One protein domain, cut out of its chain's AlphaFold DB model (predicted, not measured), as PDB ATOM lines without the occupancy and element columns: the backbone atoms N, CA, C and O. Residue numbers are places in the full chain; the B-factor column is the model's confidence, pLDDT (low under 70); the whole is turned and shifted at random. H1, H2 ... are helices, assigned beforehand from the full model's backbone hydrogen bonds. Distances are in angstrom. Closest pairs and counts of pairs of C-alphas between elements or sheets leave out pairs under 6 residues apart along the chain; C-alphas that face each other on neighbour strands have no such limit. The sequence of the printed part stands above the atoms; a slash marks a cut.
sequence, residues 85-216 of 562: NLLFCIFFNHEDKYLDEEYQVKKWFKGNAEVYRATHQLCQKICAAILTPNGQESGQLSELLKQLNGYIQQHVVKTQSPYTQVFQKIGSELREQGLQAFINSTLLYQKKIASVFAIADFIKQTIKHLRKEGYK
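What this domain is: This is residues 85 to 216 of the 562 residues of the protein "CMP/dCMP-type deaminase domain-containing protein" of Wohlfahrtiimonas chitiniclastica (UniProt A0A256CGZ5). Short H1 forms the middle, with a hairpin of long H4 and H5 along one side and H6 along the opposite side. H7 runs across one end from H6 to H4 and H5, while short H2 and H3 lie toward the other end. The 132 printed residues include seven named helices, H1 to H7 in order, and no named strand. This all-helix part is compact, with a radius of gyration of the C-alphas of 14.7 A and spans of 38 by 31 by 25 A.

How they stand to each other: Start at H1, residues 85 to 91; Cys 89 touches H4, residues 113 to 131, at Cys 123, their closest C-alphas 4.5 A apart, about perpendicular at 81 degrees. H1 touches H6, residues 163 to 177, closest at C-alphas 87 and 167, 7.2 A. H4 and H5, residues 141 to 155, form a helical hairpin at a shallow tilt of 27 degrees, closest at C-alphas 126 and 144, 6.7 A. H7, residues 195 to 212, touches H6, closest at C-alphas 196 and 175, 4.0 A, and H4, closest at C-alphas 206 and 130, 5.6 A. H2, residues 97 to 102, and H3, residues 105 to 108, touch no helix. Every O i to N i+4 pair is within hydrogen-bond range in H1, H2, H4, H5 and H6, and 11 of 14 in H7; H3 is too short for one.

Where its parts are: Find C-alpha 85 at (19.925, -23.443, 20.307), where H1 begins. H4 spans 26.9 A, H5 and H6 20.8 A each; H7 runs 26.5 A to C-alpha 212 at (24.276, -36.273, 5.374).

The domain as a whole: The printed part has no cut. Residues 178 to 194 make the long link from H6 to H7. Look for pLDDT under 70 at residues 95 to 100, 133 to 139, 159 to 162 and 184 to 192.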
ATOM      1  N   ASN A  85      20.958 -23.536  21.340       92.44
ATOM      2  CA  ASN A  85      19.925 -23.443  20.307       92.44
ATOM      3  C   ASN A  85      19.132 -24.752  20.215       92.44
ATOM      4  O   ASN A  85      17.930 -24.718  19.998       92.44
ATOM      5  N   LEU A  86      19.784 -25.896  20.436       92.00
ATOM      6  CA  LEU A  86      19.103 -27.190  20.485       92.00
ATOM      7  C   LEU A  86      18.191 -27.302  21.711       92.00
ATOM      8  O   LEU A  86      17.048 -27.727  21.579       92.00
ATOM      9  N   LEU A  87      18.661 -26.861  22.882       90.06
ATOM     10  CA  LEU A  87      17.817 -26.764  24.077       90.06
ATOM     11  C   LEU A  87      16.643 -25.807  23.851       90.06
ATOM     12  O   LEU A  87      15.534 -26.085  24.293       90.06
ATOM     13  N   PHE A  88      16.873 -24.706  23.130       90.00
ATOM     14  CA  PHE A  88      15.822 -23.768  22.748       90.00
ATOM     15  C   PHE A  88      14.771 -24.453  21.862       90.00
ATOM     16  O   PHE A  88      13.581 -24.291  22.104       90.00
ATOM     17  N   CYS A  89      15.171 -25.288  20.897       90.00
ATOM     18  CA  CYS A  89      14.217 -26.081  20.116       90.00
ATOM     19  C   CYS A  89      13.393 -27.035  20.983       90.00
ATOM     20  O   CYS A  89      12.178 -27.099  20.810       90.00
ATOM     21  N   ILE A  90      14.040 -27.758  21.901       87.56
ATOM     22  CA  ILE A  90      13.364 -28.712  22.790       87.56
ATOM     23  C   ILE A  90      12.337 -27.987  23.665       87.56
ATOM     24  O   ILE A  90      11.197 -28.425  23.747       87.56
ATOM     25  N   PHE A  91      12.716 -26.845  24.244       85.00
ATOM     26  CA  PHE A  91      11.827 -26.037  25.075       85.00
ATOM     27  C   PHE A  91      10.541 -25.629  24.344       85.00
ATOM     28  O   PHE A  91       9.449 -25.836  24.854       85.00
ATOM     29  N   PHE A  92      10.657 -25.134  23.109       83.12
ATOM     30  CA  PHE A  92       9.507 -24.729  22.286       83.12
ATOM     31  C   PHE A  92       8.698 -25.902  21.701       83.12
ATOM     32  O   PHE A  92       7.767 -25.675  20.934       83.12
ATOM     33  N   ASN A  93       9.058 -27.151  22.005       79.06
ATOM     34  CA  ASN A  93       8.248 -28.326  21.672       79.06
ATOM     35  C   ASN A  93       7.490 -28.888  22.882       79.06
ATOM     36  O   ASN A  93       6.758 -29.864  22.721       79.06
ATOM     37  N   HIS A  94       7.641 -28.275  24.056       74.38
ATOM     38  CA  HIS A  94       6.914 -28.665  25.251       74.38
ATOM     39  C   HIS A  94       5.429 -28.309  25.145       74.38
ATOM     40  O   HIS A  94       5.078 -27.220  24.698       74.38
ATOM     41  N   GLU A  95       4.545 -29.220  25.563       62.09
ATOM     42  CA  GLU A  95       3.091 -28.995  25.519       62.09
ATOM     43  C   GLU A  95       2.556 -28.228  26.739       62.09
ATOM     44  O   GLU A  95       1.422 -27.741  26.711       62.09
ATOM     45  N   ASP A  96       3.351 -28.090  27.805       63.59
ATOM     46  CA  ASP A  96       2.900 -27.428  29.026       63.59
ATOM     47  C   ASP A  96       2.929 -25.901  28.891       63.59
ATOM     48  O   ASP A  96       3.987 -25.260  28.901       63.59
ATOM     49  N   LYS A  97       1.732 -25.312  28.836       60.69
ATOM     50  CA  LYS A  97       1.527 -23.857  28.864       60.69
ATOM     51  C   LYS A  97       2.023 -23.218  30.166       60.69
ATOM     52  O   LYS A  97       2.251 -22.010  30.179       60.69
ATOM     53  N   TYR A  98       2.205 -23.996  31.235       60.53
ATOM     54  CA  TYR A  98       2.659 -23.493  32.527       60.53
ATOM     55  C   TYR A  98       4.082 -22.925  32.465       60.53
ATOM     56  O   TYR A  98       4.325 -21.854  33.015       60.53
ATOM     57  N   LEU A  99       5.006 -23.558  31.726       65.44
ATOM     58  CA  LEU A  99       6.385 -23.056  31.604       65.44
ATOM     59  C   LEU A  99       6.448 -21.709  30.860       65.44
ATOM     60  O   LEU A  99       7.251 -20.839  31.206       65.44
ATOM     61  N   ASP A 100       5.585 -21.508  29.861       68.56
ATOM     62  CA  ASP A 100       5.497 -20.243  29.121       68.56
ATOM     63  C   ASP A 100       5.073 -19.077  30.028       68.56
ATOM     64  O   ASP A 100       5.576 -17.951  29.889       68.56
ATOM     65  N   GLU A 101       4.150 -19.349  30.954       70.44
ATOM     66  CA  GLU A 101       3.630 -18.390  31.929       70.44
ATOM     67  C   GLU A 101       4.611 -18.166  33.089       70.44
ATOM     68  O   GLU A 101       4.914 -17.009  33.401       70.44
ATOM     69  N   GLU A 102       5.178 -19.237  33.658       72.00
ATOM     70  CA  GLU A 102       6.156 -19.206  34.758       72.00
ATOM     71  C   GLU A 102       7.379 -18.355  34.390       72.00
ATOM     72  O   GLU A 102       7.779 -17.462  35.142       72.00
ATOM     73  N   TYR A 103       7.944 -18.560  33.193       72.06
ATOM     74  CA  TYR A 103       9.148 -17.847  32.747       72.06
ATOM     75  C   TYR A 103       8.880 -16.608  31.902       72.06
ATOM     76  O   TYR A 103       9.825 -15.955  31.440       72.06
ATOM     77  N   GLN A 104       7.606 -16.268  31.697       74.56
ATOM     78  CA  GLN A 104       7.182 -15.101  30.929       74.56
ATOM     79  C   GLN A 104       7.856 -15.056  29.545       74.56
ATOM     80  O   GLN A 104       8.324 -14.002  29.104       74.56
ATOM     81  N   VAL A 105       7.917 -16.196  28.844       77.69
ATOM     82  CA  VAL A 105       8.693 -16.388  27.598       77.69
ATOM     83  C   VAL A 105       8.320 -15.356  26.530       77.69
ATOM     84  O   VAL A 105       9.177 -14.839  25.816       77.69
ATOM     85  N   LYS A 106       7.046 -14.946  26.473       77.06
ATOM     86  CA  LYS A 106       6.562 -13.884  25.569       77.06
ATOM     87  C   LYS A 106       7.302 -12.549  25.747       77.06
ATOM     88  O   LYS A 106       7.466 -11.806  24.775       77.06
ATOM     89  N   LYS A 107       7.790 -12.238  26.954       78.75
ATOM     90  CA  LYS A 107       8.589 -11.028  27.214       78.75
ATOM     91  C   LYS A 107       9.957 -11.078  26.544       78.75
ATOM     92  O   LYS A 107      10.493 -10.023  26.214       78.75
ATOM     93  N   TRP A 108      10.500 -12.268  26.277       81.75
ATOM     94  CA  TRP A 108      11.794 -12.412  25.601       81.75
ATOM     95  C   TRP A 108      11.762 -11.804  24.198       81.75
ATOM     96  O   TRP A 108      12.768 -11.269  23.746       81.75
ATOM     97  N   PHE A 109      10.590 -11.819  23.556       84.50
ATOM     98  CA  PHE A 109      10.339 -11.281  22.218       84.50
ATOM     99  C   PHE A 109       9.756  -9.864  22.241       84.50
ATOM    100  O   PHE A 109       9.115  -9.442  21.278       84.50
ATOM    101  N   LYS A 110       9.915  -9.129  23.353       80.44
ATOM    102  CA  LYS A 110       9.365  -7.773  23.537       80.44
ATOM    103  C   LYS A 110       7.844  -7.697  23.296       80.44
ATOM    104  O   LYS A 110       7.335  -6.663  22.881       80.44
ATOM    105  N   GLY A 111       7.121  -8.800  23.519       73.06
ATOM    106  CA  GLY A 111       5.677  -8.888  23.277       73.06
ATOM    107  C   GLY A 111       5.260  -9.094  21.813       73.06
ATOM    108  O   GLY A 111       4.063  -9.086  21.531       73.06
ATOM    109  N   ASN A 112       6.191  -9.314  20.877       83.88
ATOM    110  CA  ASN A 112       5.852  -9.581  19.479       83.88
ATOM    111  C   ASN A 112       5.324 -11.020  19.292       83.88
ATOM    112  O   ASN A 112       6.084 -11.985  19.184       83.88
ATOM    113  N   ALA A 113       3.996 -11.152  19.241       84.25
ATOM    114  CA  ALA A 113       3.305 -12.436  19.138       84.25
ATOM    115  C   ALA A 113       3.487 -13.150  17.785       84.25
ATOM    116  O   ALA A 113       3.264 -14.360  17.706       84.25
ATOM    117  N   GLU A 114       3.837 -12.428  16.721       86.12
ATOM    118  CA  GLU A 114       4.099 -13.011  15.401       86.12
ATOM    119  C   GLU A 114       5.479 -13.667  15.375       86.12
ATOM    120  O   GLU A 114       5.592 -14.848  15.055       86.12
ATOM    121  N   VAL A 115       6.505 -12.947  15.838       86.31
ATOM    122  CA  VAL A 115       7.873 -13.478  15.959       86.31
ATOM    123  C   VAL A 115       7.915 -14.670  16.913       86.31
ATOM    124  O   VAL A 115       8.586 -15.660  16.625       86.31
ATOM    125  N   TYR A 116       7.156 -14.617  18.012       85.50
ATOM    126  CA  TYR A 116       6.982 -15.753  18.917       85.50
ATOM    127  C   TYR A 116       6.457 -16.996  18.182       85.50
ATOM    128  O   TYR A 116       7.065 -18.064  18.249       85.50
ATOM    129  N   ARG A 117       5.353 -16.854  17.432       86.06
ATOM    130  CA  ARG A 117       4.733 -17.955  16.676       86.06
ATOM    131  C   ARG A 117       5.649 -18.496  15.582       86.06
ATOM    132  O   ARG A 117       5.776 -19.711  15.457       86.06
ATOM    133  N   ALA A 118       6.312 -17.619  14.831       88.00
ATOM    134  CA  ALA A 118       7.271 -18.013  13.801       88.00
ATOM    135  C   ALA A 118       8.450 -18.798  14.401       88.00
ATOM    136  O   ALA A 118       8.831 -19.847  13.883       88.00
ATOM    137  N   THR A 119       8.973 -18.338  15.542       88.69
ATOM    138  CA  THR A 119      10.053 -19.021  16.268       88.69
ATOM    139  C   THR A 119       9.609 -20.402  16.756       88.69
ATOM    140  O   THR A 119      10.328 -21.380  16.569       88.69
ATOM    141  N   HIS A 120       8.402 -20.506  17.318       87.62
ATOM    142  CA  HIS A 120       7.827 -21.775  17.762       87.62
ATOM    143  C   HIS A 120       7.695 -22.781  16.607       87.62
ATOM    144  O   HIS A 120       8.145 -23.920  16.715       87.62
ATOM    145  N   GLN A 121       7.148 -22.355  15.463       88.25
ATOM    146  CA  GLN A 121       7.033 -23.198  14.268       88.25
ATOM    147  C   GLN A 121       8.401 -23.654  13.744       88.25
ATOM    148  O   GLN A 121       8.563 -24.811  13.356       88.25
ATOM    149  N   LEU A 122       9.400 -22.767  13.750       90.81
ATOM    150  CA  LEU A 122      10.764 -23.105  13.349       90.81
ATOM    151  C   LEU A 122      11.380 -24.164  14.276       90.81
ATOM    152  O   LEU A 122      11.953 -25.142  13.796       90.81
ATOM    153  N   CYS A 123      11.211 -24.023  15.594       90.62
ATOM    154  CA  CYS A 123      11.663 -25.010  16.576       90.62
ATOM    155  C   CYS A 123      11.000 -26.382  16.384       90.62
ATOM    156  O   CYS A 123      11.678 -27.406  16.482       90.62
ATOM    157  N   GLN A 124       9.699 -26.425  16.083       86.75
ATOM    158  CA  GLN A 124       8.986 -27.672  15.789       86.75
ATOM    159  C   GLN A 124       9.530 -28.364  14.535       86.75
ATOM    160  O   GLN A 124       9.817 -29.560  14.574       86.75
ATOM    161  N   LYS A 125       9.759 -27.608  13.452       88.81
ATOM    162  CA  LYS A 125      10.374 -28.135  12.222       88.81
ATOM    163  C   LYS A 125      11.761 -28.720  12.481       88.81
ATOM    164  O   LYS A 125      12.053 -29.825  12.039       88.81
ATOM    165  N   ILE A 126      12.599 -28.019  13.249       90.94
ATOM    166  CA  ILE A 126      13.945 -28.496  13.602       90.94
ATOM    167  C   ILE A 126      13.874 -29.800  14.408       90.94
ATOM    168  O   ILE A 126      14.574 -30.758  14.082       90.94
ATOM    169  N   CYS A 127      13.020 -29.873  15.434       88.56
ATOM    170  CA  CYS A 127      12.854 -31.096  16.222       88.56
ATOM    171  C   CYS A 127      12.334 -32.262  15.373       88.56
ATOM    172  O   CYS A 127      12.869 -33.365  15.475       88.56
ATOM    173  N   ALA A 128      11.359 -32.023  14.491       85.25
ATOM    174  CA  ALA A 128      10.862 -33.039  13.566       85.25
ATOM    175  C   ALA A 128      11.965 -33.538  12.617       85.25
ATOM    176  O   ALA A 128      12.147 -34.748  12.468       85.25
ATOM    177  N   ALA A 129      12.766 -32.630  12.051       87.12
ATOM    178  CA  ALA A 129      13.895 -32.982  11.194       87.12
ATOM    179  C   ALA A 129      14.956 -33.820  11.935       87.12
ATOM    180  O   ALA A 129      15.528 -34.747  11.363       87.12
ATOM    181  N   ILE A 130      15.206 -33.536  13.218       88.75
ATOM    182  CA  ILE A 130      16.187 -34.274  14.029       88.75
ATOM    183  C   ILE A 130      15.661 -35.656  14.442       88.75
ATOM    184  O   ILE A 130      16.413 -36.635  14.400       88.75
ATOM    185  N   LEU A 131      14.394 -35.752  14.847       83.81
ATOM    186  CA  LEU A 131      13.834 -36.950  15.480       83.81
ATOM    187  C   LEU A 131      13.233 -37.964  14.497       83.81
ATOM    188  O   LEU A 131      13.092 -39.138  14.849       83.81
ATOM    189  N   THR A 132      12.925 -37.567  13.260       75.69
ATOM    190  CA  THR A 132      12.343 -38.484  12.270       75.69
ATOM    191  C   THR A 132      13.372 -39.508  11.738       75.69
ATOM    192  O   THR A 132      14.477 -39.139  11.323       75.69
ATOM    193  N   PRO A 133      13.048 -40.823  11.716       59.69
ATOM    194  CA  PRO A 133      13.992 -41.878  11.323       59.69
ATOM    195  C   PRO A 133      14.408 -41.844   9.844       59.69
ATOM    196  O   PRO A 133      15.555 -42.167   9.521       59.69
ATOM    197  N   ASN A 134      13.486 -41.446   8.959       56.12
ATOM    198  CA  ASN A 134      13.598 -41.562   7.505       56.12
ATOM    199  C   ASN A 134      13.403 -40.190   6.848       56.12
ATOM    200  O   ASN A 134      12.295 -39.815   6.486       56.12
ATOM    201  N   GLY A 135      14.505 -39.443   6.751       50.94
ATOM    202  CA  GLY A 135      14.625 -38.110   6.154       50.94
ATOM    203  C   GLY A 135      13.876 -37.874   4.843       50.94
ATOM    204  O   GLY A 135      14.459 -38.006   3.773       50.94
ATOM    205  N   GLN A 136      12.630 -37.411   4.932       49.78
ATOM    206  CA  GLN A 136      11.979 -36.715   3.819       49.78
ATOM    207  C   GLN A 136      12.362 -35.224   3.762       49.78
ATOM    208  O   GLN A 136      12.240 -34.613   2.708       49.78
ATOM    209  N   GLU A 137      12.942 -34.667   4.834       52.88
ATOM    210  CA  GLU A 137      13.496 -33.298   4.878       52.88
ATOM    211  C   GLU A 137      15.014 -33.273   5.163       52.88
ATOM    212  O   GLU A 137      15.564 -32.286   5.657       52.88
ATOM    213  N   SER A 138      15.734 -34.371   4.893       52.81
ATOM    214  CA  SER A 138      17.188 -34.412   5.095       52.81
ATOM    215  C   SER A 138      17.902 -33.625   3.994       52.81
ATOM    216  O   SER A 138      18.261 -34.183   2.961       52.81
ATOM    217  N   GLY A 139      18.069 -32.326   4.211       60.41
ATOM    218  CA  GLY A 139      18.790 -31.440   3.295       60.41
ATOM    219  C   GLY A 139      18.754 -29.952   3.651       60.41
ATOM    220  O   GLY A 139      19.337 -29.157   2.920       60.41
ATOM    221  N   GLN A 140      18.069 -29.555   4.730       83.06
ATOM    222  CA  GLN A 140      17.948 -28.148   5.137       83.06
ATOM    223  C   GLN A 140      18.167 -27.919   6.641       83.06
ATOM    224  O   GLN A 140      17.948 -26.811   7.125       83.06
ATOM    225  N   LEU A 141      18.611 -28.918   7.409       91.50
ATOM    226  CA  LEU A 141      18.773 -28.775   8.857       91.50
ATOM    227  C   LEU A 141      19.818 -27.707   9.199       91.50
ATOM    228  O   LEU A 141      19.590 -26.916  10.116       91.50
ATOM    229  N   SER A 142      20.936 -27.640   8.467       93.38
ATOM    230  CA  SER A 142      21.924 -26.578   8.695       93.38
ATOM    231  C   SER A 142      21.358 -25.181   8.444       93.38
ATOM    232  O   SER A 142      21.642 -24.262   9.210       93.38
ATOM    233  N   GLU A 143      20.516 -25.021   7.425       92.75
ATOM    234  CA  GLU A 143      19.872 -23.748   7.106       92.75
ATOM    235  C   GLU A 143      18.827 -23.363   8.161       92.75
ATOM    236  O   GLU A 143      18.840 -22.240   8.660       92.75
ATOM    237  N   LEU A 144      18.000 -24.311   8.613       94.06
ATOM    238  CA  LEU A 144      17.047 -24.086   9.705       94.06
ATOM    239  C   LEU A 144      17.754 -23.677  11.008       94.06
ATOM    240  O   LEU A 144      17.318 -22.752  11.695       94.06
ATOM    241  N   LEU A 145      18.874 -24.327  11.345       94.25
ATOM    242  CA  LEU A 145      19.675 -23.983  12.525       94.25
ATOM    243  C   LEU A 145      20.333 -22.597  12.400       94.25
ATOM    244  O   LEU A 145      20.404 -21.869  13.396       94.25
ATOM    245  N   LYS A 146      20.787 -22.209  11.198       93.19
ATOM    246  CA  LYS A 146      21.297 -20.854  10.915       93.19
ATOM    247  C   LYS A 146      20.203 -19.804  11.078       93.19
ATOM    248  O   LYS A 146      20.422 -18.818  11.784       93.19
ATOM    249  N   GLN A 147      19.029 -20.045  10.494       92.81
ATOM    250  CA  GLN A 147      17.861 -19.179  10.639       92.81
ATOM    251  C   GLN A 147      17.513 -19.004  12.116       92.81
ATOM    252  O   GLN A 147      17.478 -17.875  12.598       92.81
ATOM    253  N   LEU A 148      17.379 -20.099  12.870       93.25
ATOM    254  CA  LEU A 148      17.086 -20.043  14.302       93.25
ATOM    255  C   LEU A 148      18.119 -19.210  15.068       93.25
ATOM    256  O   LEU A 148      17.753 -18.389  15.908       93.25
ATOM    257  N   ASN A 149      19.409 -19.394  14.780       91.88
ATOM    258  CA  ASN A 149      20.450 -18.599  15.418       91.88
ATOM    259  C   ASN A 149      20.278 -17.095  15.136       91.88
ATOM    260  O   ASN A 149      20.410 -16.295  16.063       91.88
ATOM    261  N   GLY A 150      19.961 -16.722  13.892       90.38
ATOM    262  CA  GLY A 150      19.658 -15.341  13.509       90.38
ATOM    263  C   GLY A 150      18.445 -14.783  14.259       90.38
ATOM    264  O   GLY A 150      18.545 -13.721  14.874       90.38
ATOM    265  N   TYR A 151      17.345 -15.543  14.312       88.12
ATOM    266  CA  TYR A 151      16.135 -15.176  15.060       88.12
ATOM    267  C   TYR A 151      16.429 -14.931  16.545       88.12
ATOM    268  O   TYR A 151      16.037 -13.901  17.095       88.12
ATOM    269  N   ILE A 152      17.164 -15.842  17.194       88.12
ATOM    270  CA  ILE A 152      17.540 -15.700  18.607       88.12
ATOM    271  C   ILE A 152      18.401 -14.446  18.814       88.12
ATOM    272  O   ILE A 152      18.192 -13.713  19.777       88.12
ATOM    273  N   GLN A 153      19.368 -14.175  17.936       86.69
ATOM    274  CA  GLN A 153      20.240 -13.003  18.073       86.69
ATOM    275  C   GLN A 153      19.498 -11.675  17.876       86.69
ATOM    276  O   GLN A 153      19.806 -10.707  18.567       86.69
ATOM    277  N   GLN A 154      18.531 -11.624  16.959       86.94
ATOM    278  CA  GLN A 154      17.812 -10.396  16.617       86.94
ATOM    279  C   GLN A 154      16.652 -10.094  17.571       86.94
ATOM    280  O   GLN A 154      16.397  -8.930  17.891       86.94
ATOM    281  N   HIS A 155      15.937 -11.125  18.026       84.94
ATOM    282  CA  HIS A 155      14.635 -10.943  18.667       84.94
ATOM    283  C   HIS A 155      14.575 -11.343  20.140       84.94
ATOM    284  O   HIS A 155      13.679 -10.869  20.837       84.94
ATOM    285  N   VAL A 156      15.504 -12.168  20.636       82.81
ATOM    286  CA  VAL A 156      15.467 -12.669  22.020       82.81
ATOM    287  C   VAL A 156      16.312 -11.783  22.935       82.81
ATOM    288  O   VAL A 156      17.536 -11.713  22.822       82.81
ATOM    289  N   VAL A 157      15.659 -11.124  23.894       75.31
ATOM    290  CA  VAL A 157      16.325 -10.302  24.913       75.31
ATOM    291  C   VAL A 157      16.921 -11.196  26.005       75.31
ATOM    292  O   VAL A 157      16.201 -11.733  26.845       75.31
ATOM    293  N   LYS A 158      18.253 -11.330  26.016       72.12
ATOM    294  CA  LYS A 158      18.989 -12.173  26.980       72.12
ATOM    295  C   LYS A 158      19.333 -11.474  28.301       72.12
ATOM    296  O   LYS A 158      19.507 -12.148  29.306       72.12
ATOM    297  N   THR A 159      19.449 -10.145  28.305       59.88
ATOM    298  CA  THR A 159      20.049  -9.361  29.405       59.88
ATOM    299  C   THR A 159      19.090  -8.992  30.538       59.88
ATOM    300  O   THR A 159      19.541  -8.693  31.636       59.88
ATOM    301  N   GLN A 160      17.775  -9.003  30.297       53.59
ATOM    302  CA  GLN A 160      16.748  -8.620  31.285       53.59
ATOM    303  C   GLN A 160      15.868  -9.795  31.742       53.59
ATOM    304  O   GLN A 160      14.929  -9.606  32.509       53.59
ATOM    305  N   SER A 161      16.138 -11.001  31.242       55.31
ATOM    306  CA  SER A 161      15.316 -12.195  31.440       55.31
ATOM    307  C   SER A 161      16.086 -13.243  32.253       55.31
ATOM    308  O   SER A 161      17.304 -13.338  32.083       55.31
ATOM    309  N   PRO A 162      15.421 -14.106  33.052       65.75
ATOM    310  CA  PRO A 162      16.043 -15.280  33.675       65.75
ATOM    311  C   PRO A 162      16.543 -16.330  32.658       65.75
ATOM    312  O   PRO A 162      16.818 -17.460  33.041       65.75
ATOM    313  N   TYR A 163      16.698 -15.981  31.375       70.56
ATOM    314  CA  TYR A 163      17.115 -16.818  30.249       70.56
ATOM    315  C   TYR A 163      18.160 -17.879  30.627       70.56
ATOM    316  O   TYR A 163      17.929 -19.071  30.447       70.56
ATOM    317  N   THR A 164      19.289 -17.476  31.218       72.81
ATOM    318  CA  THR A 164      20.351 -18.414  31.621       72.81
ATOM    319  C   THR A 164      19.883 -19.425  32.671       72.81
ATOM    320  O   THR A 164      20.207 -20.605  32.561       72.81
ATOM    321  N   GLN A 165      19.106 -18.986  33.664       73.25
ATOM    322  CA  GLN A 165      18.552 -19.851  34.714       73.25
ATOM    323  C   GLN A 165      17.525 -20.830  34.136       73.25
ATOM    324  O   GLN A 165      17.526 -22.004  34.498       73.25
ATOM    325  N   VAL A 166      16.712 -20.378  33.179       78.06
ATOM    326  CA  VAL A 166      15.724 -21.212  32.481       78.06
ATOM    327  C   VAL A 166      16.410 -22.348  31.724       78.06
ATOM    328  O   VAL A 166      16.071 -23.509  31.925       78.06
ATOM    329  N   PHE A 167      17.450 -22.058  30.935       80.19
ATOM    330  CA  PHE A 167      18.200 -23.104  30.226       80.19
ATOM    331  C   PHE A 167      18.979 -24.042  31.155       80.19
ATOM    332  O   PHE A 167      19.193 -25.205  30.809       80.19
ATOM    333  N   GLN A 168      19.392 -23.567  32.333       78.00
ATOM    334  CA  GLN A 168      19.960 -24.430  33.367       78.00
ATOM    335  C   GLN A 168      18.906 -25.396  33.921       78.00
ATOM    336  O   GLN A 168      19.163 -26.598  33.930       78.00
ATOM    337  N   LYS A 169      17.725 -24.890  34.306       79.62
ATOM    338  CA  LYS A 169      16.615 -25.689  34.851       79.62
ATOM    339  C   LYS A 169      16.103 -26.716  33.838       79.62
ATOM    340  O   LYS A 169      16.124 -27.901  34.144       79.62
ATOM    341  N   ILE A 170      15.811 -26.295  32.604       82.06
ATOM    342  CA  ILE A 170      15.399 -27.199  31.513       82.06
ATOM    343  C   ILE A 170      16.451 -28.282  31.271       82.06
ATOM    344  O   ILE A 170      16.124 -29.448  31.073       82.06
ATOM    345  N   GLY A 171      17.736 -27.916  31.289       85.00
ATOM    346  CA  GLY A 171      18.813 -28.887  31.135       85.00
ATOM    347  C   GLY A 171      18.793 -29.956  32.232       85.00
ATOM    348  O   GLY A 171      18.988 -31.131  31.927       85.00
ATOM    349  N   SER A 172      18.568 -29.564  33.488       84.50
ATOM    350  CA  SER A 172      18.451 -30.499  34.614       84.50
ATOM    351  C   SER A 172      17.211 -31.386  34.491       84.50
ATOM    352  O   SER A 172      17.340 -32.606  34.555       84.50
ATOM    353  N   GLU A 173      16.046 -30.802  34.209       84.12
ATOM    354  CA  GLU A 173      14.783 -31.535  34.041       84.12
ATOM    355  C   GLU A 173      14.861 -32.538  32.878       84.12
ATOM    356  O   GLU A 173      14.443 -33.685  33.014       84.12
ATOM    357  N   LEU A 174      15.494 -32.167  31.757       84.94
ATOM    358  CA  LEU A 174      15.743 -33.083  30.638       84.94
ATOM    359  C   LEU A 174      16.615 -34.277  31.037       84.94
ATOM    360  O   LEU A 174      16.402 -35.380  30.536       84.94
ATOM    361  N   ARG A 175      17.609 -34.073  31.909       86.56
ATOM    362  CA  ARG A 175      18.480 -35.156  32.394       86.56
ATOM    363  C   ARG A 175      17.794 -36.035  33.432       86.56
ATOM    364  O   ARG A 175      18.225 -37.173  33.607       86.56
ATOM    365  N   GLU A 176      16.787 -35.525  34.124       85.62
ATOM    366  CA  GLU A 176      16.002 -36.270  35.106       85.62
ATOM    367  C   GLU A 176      14.890 -37.072  34.416       85.62
ATOM    368  O   GLU A 176      14.886 -38.304  34.463       85.62
ATOM    369  N   GLN A 177      14.011 -36.381  33.692       84.25
ATOM    370  CA  GLN A 177      12.768 -36.918  33.132       84.25
ATOM    371  C   GLN A 177      12.945 -37.493  31.717       84.25
ATOM    372  O   GLN A 177      12.189 -38.362  31.283       84.25
ATOM    373  N   GLY A 178      13.982 -37.057  30.995       83.81
ATOM    374  CA  GLY A 178      14.257 -37.472  29.621       83.81
ATOM    375  C   GLY A 178      13.454 -36.694  28.575       83.81
ATOM    376  O   GLY A 178      12.524 -35.954  28.874       83.81
ATOM    377  N   LEU A 179      13.803 -36.890  27.297       82.25
ATOM    378  CA  LEU A 179      13.205 -36.146  26.178       82.25
ATOM    379  C   LEU A 179      11.696 -36.406  26.001       82.25
ATOM    380  O   LEU A 179      10.997 -35.576  25.431       82.25
ATOM    381  N   GLN A 180      11.198 -37.550  26.484       77.38
ATOM    382  CA  GLN A 180       9.794 -37.952  26.342       77.38
ATOM    383  C   GLN A 180       8.831 -37.093  27.160       77.38
ATOM    384  O   GLN A 180       7.683 -36.943  26.765       77.38
ATOM    385  N   ALA A 181       9.307 -36.506  28.261       75.38
ATOM    386  CA  ALA A 181       8.536 -35.523  29.013       75.38
ATOM    387  C   ALA A 181       8.404 -34.194  28.250       75.38
ATOM    388  O   ALA A 181       7.474 -33.439  28.496       75.38
ATOM    389  N   PHE A 182       9.315 -33.923  27.303       74.25
ATOM    390  CA  PHE A 182       9.433 -32.617  26.661       74.25
ATOM    391  C   PHE A 182       8.850 -32.521  25.250       74.25
ATOM    392  O   PHE A 182       8.586 -31.423  24.778       74.25
ATOM    393  N   ILE A 183       8.702 -33.642  24.544       73.38
ATOM    394  CA  ILE A 183       8.308 -33.670  23.130       73.38
ATOM    395  C   ILE A 183       7.163 -34.668  22.959       73.38
ATOM    396  O   ILE A 183       7.177 -35.734  23.568       73.38
ATOM    397  N   ASN A 184       6.182 -34.354  22.108       64.81
ATOM    398  CA  ASN A 184       5.041 -35.235  21.861       64.81
ATOM    399  C   ASN A 184       5.479 -36.632  21.361       64.81
ATOM    400  O   ASN A 184       6.292 -36.775  20.442       64.81
ATOM    401  N   SER A 185       4.876 -37.667  21.957       58.19
ATOM    402  CA  SER A 185       5.037 -39.100  21.666       58.19
ATOM    403  C   SER A 185       5.039 -39.490  20.181       58.19
ATOM    404  O   SER A 185       5.732 -40.436  19.813       58.19
ATOM    405  N   THR A 186       4.332 -38.763  19.307       55.41
ATOM    406  CA  THR A 186       4.250 -39.081  17.865       55.41
ATOM    407  C   THR A 186       5.552 -38.813  17.101       55.41
ATOM    408  O   THR A 186       5.767 -39.404  16.046       55.41
ATOM    409  N   LEU A 187       6.438 -37.962  17.630       54.91
ATOM    410  CA  LEU A 187       7.749 -37.642  17.045       54.91
ATOM    411  C   LEU A 187       8.888 -38.495  17.625       54.91
ATOM    412  O   LEU A 187      10.021 -38.428  17.146       54.91
ATOM    413  N   LEU A 188       8.622 -39.264  18.684       56.47
ATOM    414  CA  LEU A 188       9.665 -39.869  19.499       56.47
ATOM    415  C   LEU A 188      10.077 -41.254  18.997       56.47
ATOM    416  O   LEU A 188       9.300 -42.200  18.896       56.47
ATOM    417  N   TYR A 189      11.375 -41.371  18.740       52.56
ATOM    418  CA  TYR A 189      12.056 -42.620  18.438       52.56
ATOM    419  C   TYR A 189      11.929 -43.603  19.621       52.56
ATOM    420  O   TYR A 189      12.296 -43.271  20.747       52.56
ATOM    421  N   GLN A 190      11.474 -44.837  19.369       53.53
ATOM    422  CA  GLN A 190      11.200 -45.903  20.361       53.53
ATOM    423  C   GLN A 190      12.421 -46.413  21.167       53.53
ATOM    424  O   GLN A 190      12.344 -47.434  21.853       53.53
ATOM    425  N   LYS A 191      13.584 -45.757  21.102       58.03
ATOM    426  CA  LYS A 191      14.790 -46.252  21.774       58.03
ATOM    427  C   LYS A 191      14.817 -45.816  23.234       58.03
ATOM    428  O   LYS A 191      15.022 -44.644  23.533       58.03
ATOM    429  N   LYS A 192      14.697 -46.790  24.139       67.00
ATOM    430  CA  LYS A 192      14.915 -46.609  25.578       67.00
ATOM    431  C   LYS A 192      16.366 -46.173  25.818       67.00
ATOM    432  O   LYS A 192      17.294 -46.969  25.683       67.00
ATOM    433  N   ILE A 193      16.560 -44.895  26.119       77.12
ATOM    434  CA  ILE A 193      17.834 -44.314  26.545       77.12
ATOM    435  C   ILE A 193      17.675 -43.809  27.980       77.12
ATOM    436  O   ILE A 193      16.593 -43.363  28.354       77.12
ATOM    437  N   ALA A 194      18.729 -43.896  28.792       82.00
ATOM    438  CA  ALA A 194      18.715 -43.270  30.111       82.00
ATOM    439  C   ALA A 194      18.519 -41.751  29.960       82.00
ATOM    440  O   ALA A 194      19.170 -41.134  29.111       82.00
ATOM    441  N   SER A 195      17.647 -41.161  30.782       84.75
ATOM    442  CA  SER A 195      17.267 -39.740  30.717       84.75
ATOM    443  C   SER A 195      18.471 -38.802  30.762       84.75
ATOM    444  O   SER A 195      18.543 -37.853  29.985       84.75
ATOM    445  N   VAL A 196      19.492 -39.145  31.550       86.62
ATOM    446  CA  VAL A 196      20.746 -38.385  31.663       86.62
ATOM    447  C   VAL A 196      21.470 -38.169  30.322       86.62
ATOM    448  O   VAL A 196      22.223 -37.211  30.165       86.62
ATOM    449  N   PHE A 197      21.223 -39.024  29.323       89.62
ATOM    450  CA  PHE A 197      21.812 -38.919  27.986       89.62
ATOM    451  C   PHE A 197      20.901 -38.245  26.952       89.62
ATOM    452  O   PHE A 197      21.277 -38.191  25.782       89.62
ATOM    453  N   ALA A 198      19.730 -37.726  27.337       88.50
ATOM    454  CA  ALA A 198      18.758 -37.144  26.407       88.50
ATOM    455  C   ALA A 198      19.368 -36.034  25.530       88.50
ATOM    456  O   ALA A 198      19.274 -36.086  24.304       88.50
ATOM    457  N   ILE A 199      20.067 -35.076  26.150       90.44
ATOM    458  CA  ILE A 199      20.715 -33.955  25.448       90.44
ATOM    459  C   ILE A 199      21.822 -34.466  24.514       90.44
ATOM    460  O   ILE A 199      21.886 -34.080  23.346       90.44
ATOM    461  N   ALA A 200      22.673 -35.373  25.004       92.62
ATOM    462  CA  ALA A 200      23.773 -35.933  24.220       92.62
ATOM    463  C   ALA A 200      23.274 -36.749  23.015       92.62
ATOM    464  O   ALA A 200      23.848 -36.664  21.926       92.62
ATOM    465  N   ASP A 201      22.179 -37.500  23.170       90.50
ATOM    466  CA  ASP A 201      21.558 -38.228  22.066       90.50
ATOM    467  C   ASP A 201      20.956 -37.277  21.034       90.50
ATOM    468  O   ASP A 201      21.195 -37.461  19.842       90.50
ATOM    469  N   PHE A 202      20.271 -36.219  21.474       91.31
ATOM    470  CA  PHE A 202      19.713 -35.204  20.581       91.31
ATOM    471  C   PHE A 202      20.803 -34.506  19.751       91.31
ATOM    472  O   PHE A 202      20.696 -34.398  18.525       91.31
ATOM    473  N   ILE A 203      21.919 -34.128  20.388       94.94
ATOM    474  CA  ILE A 203      23.112 -33.610  19.699       94.94
ATOM    475  C   ILE A 203      23.647 -34.647  18.701       94.94
ATOM    476  O   ILE A 203      23.927 -34.315  17.551       94.94
ATOM    477  N   LYS A 204      23.765 -35.919  19.099       94.00
ATOM    478  CA  LYS A 204      24.247 -37.001  18.226       94.00
ATOM    479  C   LYS A 204      23.354 -37.182  16.991       94.00
ATOM    480  O   LYS A 204      23.887 -37.340  15.893       94.00
ATOM    481  N   GLN A 205      22.029 -37.146  17.136       91.31
ATOM    482  CA  GLN A 205      21.110 -37.211  15.989       91.31
ATOM    483  C   GLN A 205      21.255 -35.982  15.087       91.31
ATOM    484  O   GLN A 205      21.303 -36.123  13.866       91.31
ATOM    485  N   THR A 206      21.431 -34.799  15.675       94.00
ATOM    486  CA  THR A 206      21.703 -33.564  14.925       94.00
ATOM    487  C   THR A 206      22.974 -33.698  14.081       94.00
ATOM    488  O   THR A 206      22.941 -33.468  12.874       94.00
ATOM    489  N   ILE A 207      24.078 -34.166  14.679       95.25
ATOM    490  CA  ILE A 207      25.333 -34.453  13.964       95.25
ATOM    491  C   ILE A 207      25.085 -35.460  12.837       95.25
ATOM    492  O   ILE A 207      25.542 -35.246  11.719       95.25
ATOM    493  N   LYS A 208      24.346 -36.546  13.094       93.19
ATOM    494  CA  LYS A 208      24.052 -37.579  12.088       93.19
ATOM    495  C   LYS A 208      23.374 -36.998  10.843       93.19
ATOM    496  O   LYS A 208      23.736 -37.393   9.738       93.19
ATOM    497  N   HIS A 209      22.414 -36.090  11.005       91.94
ATOM    498  CA  HIS A 209      21.731 -35.454   9.874       91.94
ATOM    499  C   HIS A 209      22.615 -34.427   9.169       91.94
ATOM    500  O   HIS A 209      22.736 -34.486   7.951       91.94
ATOM    501  N   LEU A 210      23.337 -33.583   9.909       94.12
ATOM    502  CA  LEU A 210      24.299 -32.643   9.320       94.12
ATOM    503  C   LEU A 210      25.417 -33.361   8.546       94.12
ATOM    504  O   LEU A 210      25.886 -32.873   7.524       94.12
ATOM    505  N   ARG A 211      25.817 -34.566   8.964       93.38
ATOM    506  CA  ARG A 211      26.758 -35.385   8.189       93.38
ATOM    507  C   ARG A 211      26.216 -35.789   6.818       93.38
ATOM    508  O   ARG A 211      27.004 -35.887   5.882       93.38
ATOM    509  N   LYS A 212      24.904 -36.010   6.681       92.19
ATOM    510  CA  LYS A 212      24.276 -36.273   5.374       92.19
ATOM    511  C   LYS A 212      24.309 -35.039   4.468       92.19
ATOM    512  O   LYS A 212      24.345 -35.194   3.256       92.19
ATOM    513  N   GLU A 213      24.363 -33.842   5.053       92.31
ATOM    514  CA  GLU A 213      24.557 -32.569   4.340       92.31
ATOM    515  C   GLU A 213      26.037 -32.286   4.005       92.31
ATOM    516  O   GLU A 213      26.356 -31.239   3.451       92.31
ATOM    517  N   GLY A 214      26.958 -33.205   4.324       92.94
ATOM    518  CA  GLY A 214      28.375 -33.112   3.956       92.94
ATOM    519  C   GLY A 214      29.299 -32.533   5.032       92.94
ATOM    520  O   GLY A 214      30.515 -32.512   4.834       92.94
ATOM    521  N   TYR A 215      28.778 -32.118   6.192       95.56
ATOM    522  CA  TYR A 215      29.617 -31.626   7.288       95.56
ATOM    523  C   TYR A 215      30.415 -32.766   7.940       95.56
ATOM    524  O   TYR A 215      29.874 -33.814   8.298       95.56
ATOM    525  N   LYS A 216      31.722 -32.550   8.125       96.00
ATOM    526  CA  LYS A 216      32.661 -33.545   8.680       96.00
ATOM    527  C   LYS A 216      33.265 -33.130  10.027       96.00
ATOM    528  O   LYS A 216      33.598 -33.988  10.843       96.00
TER     529      LYS A 216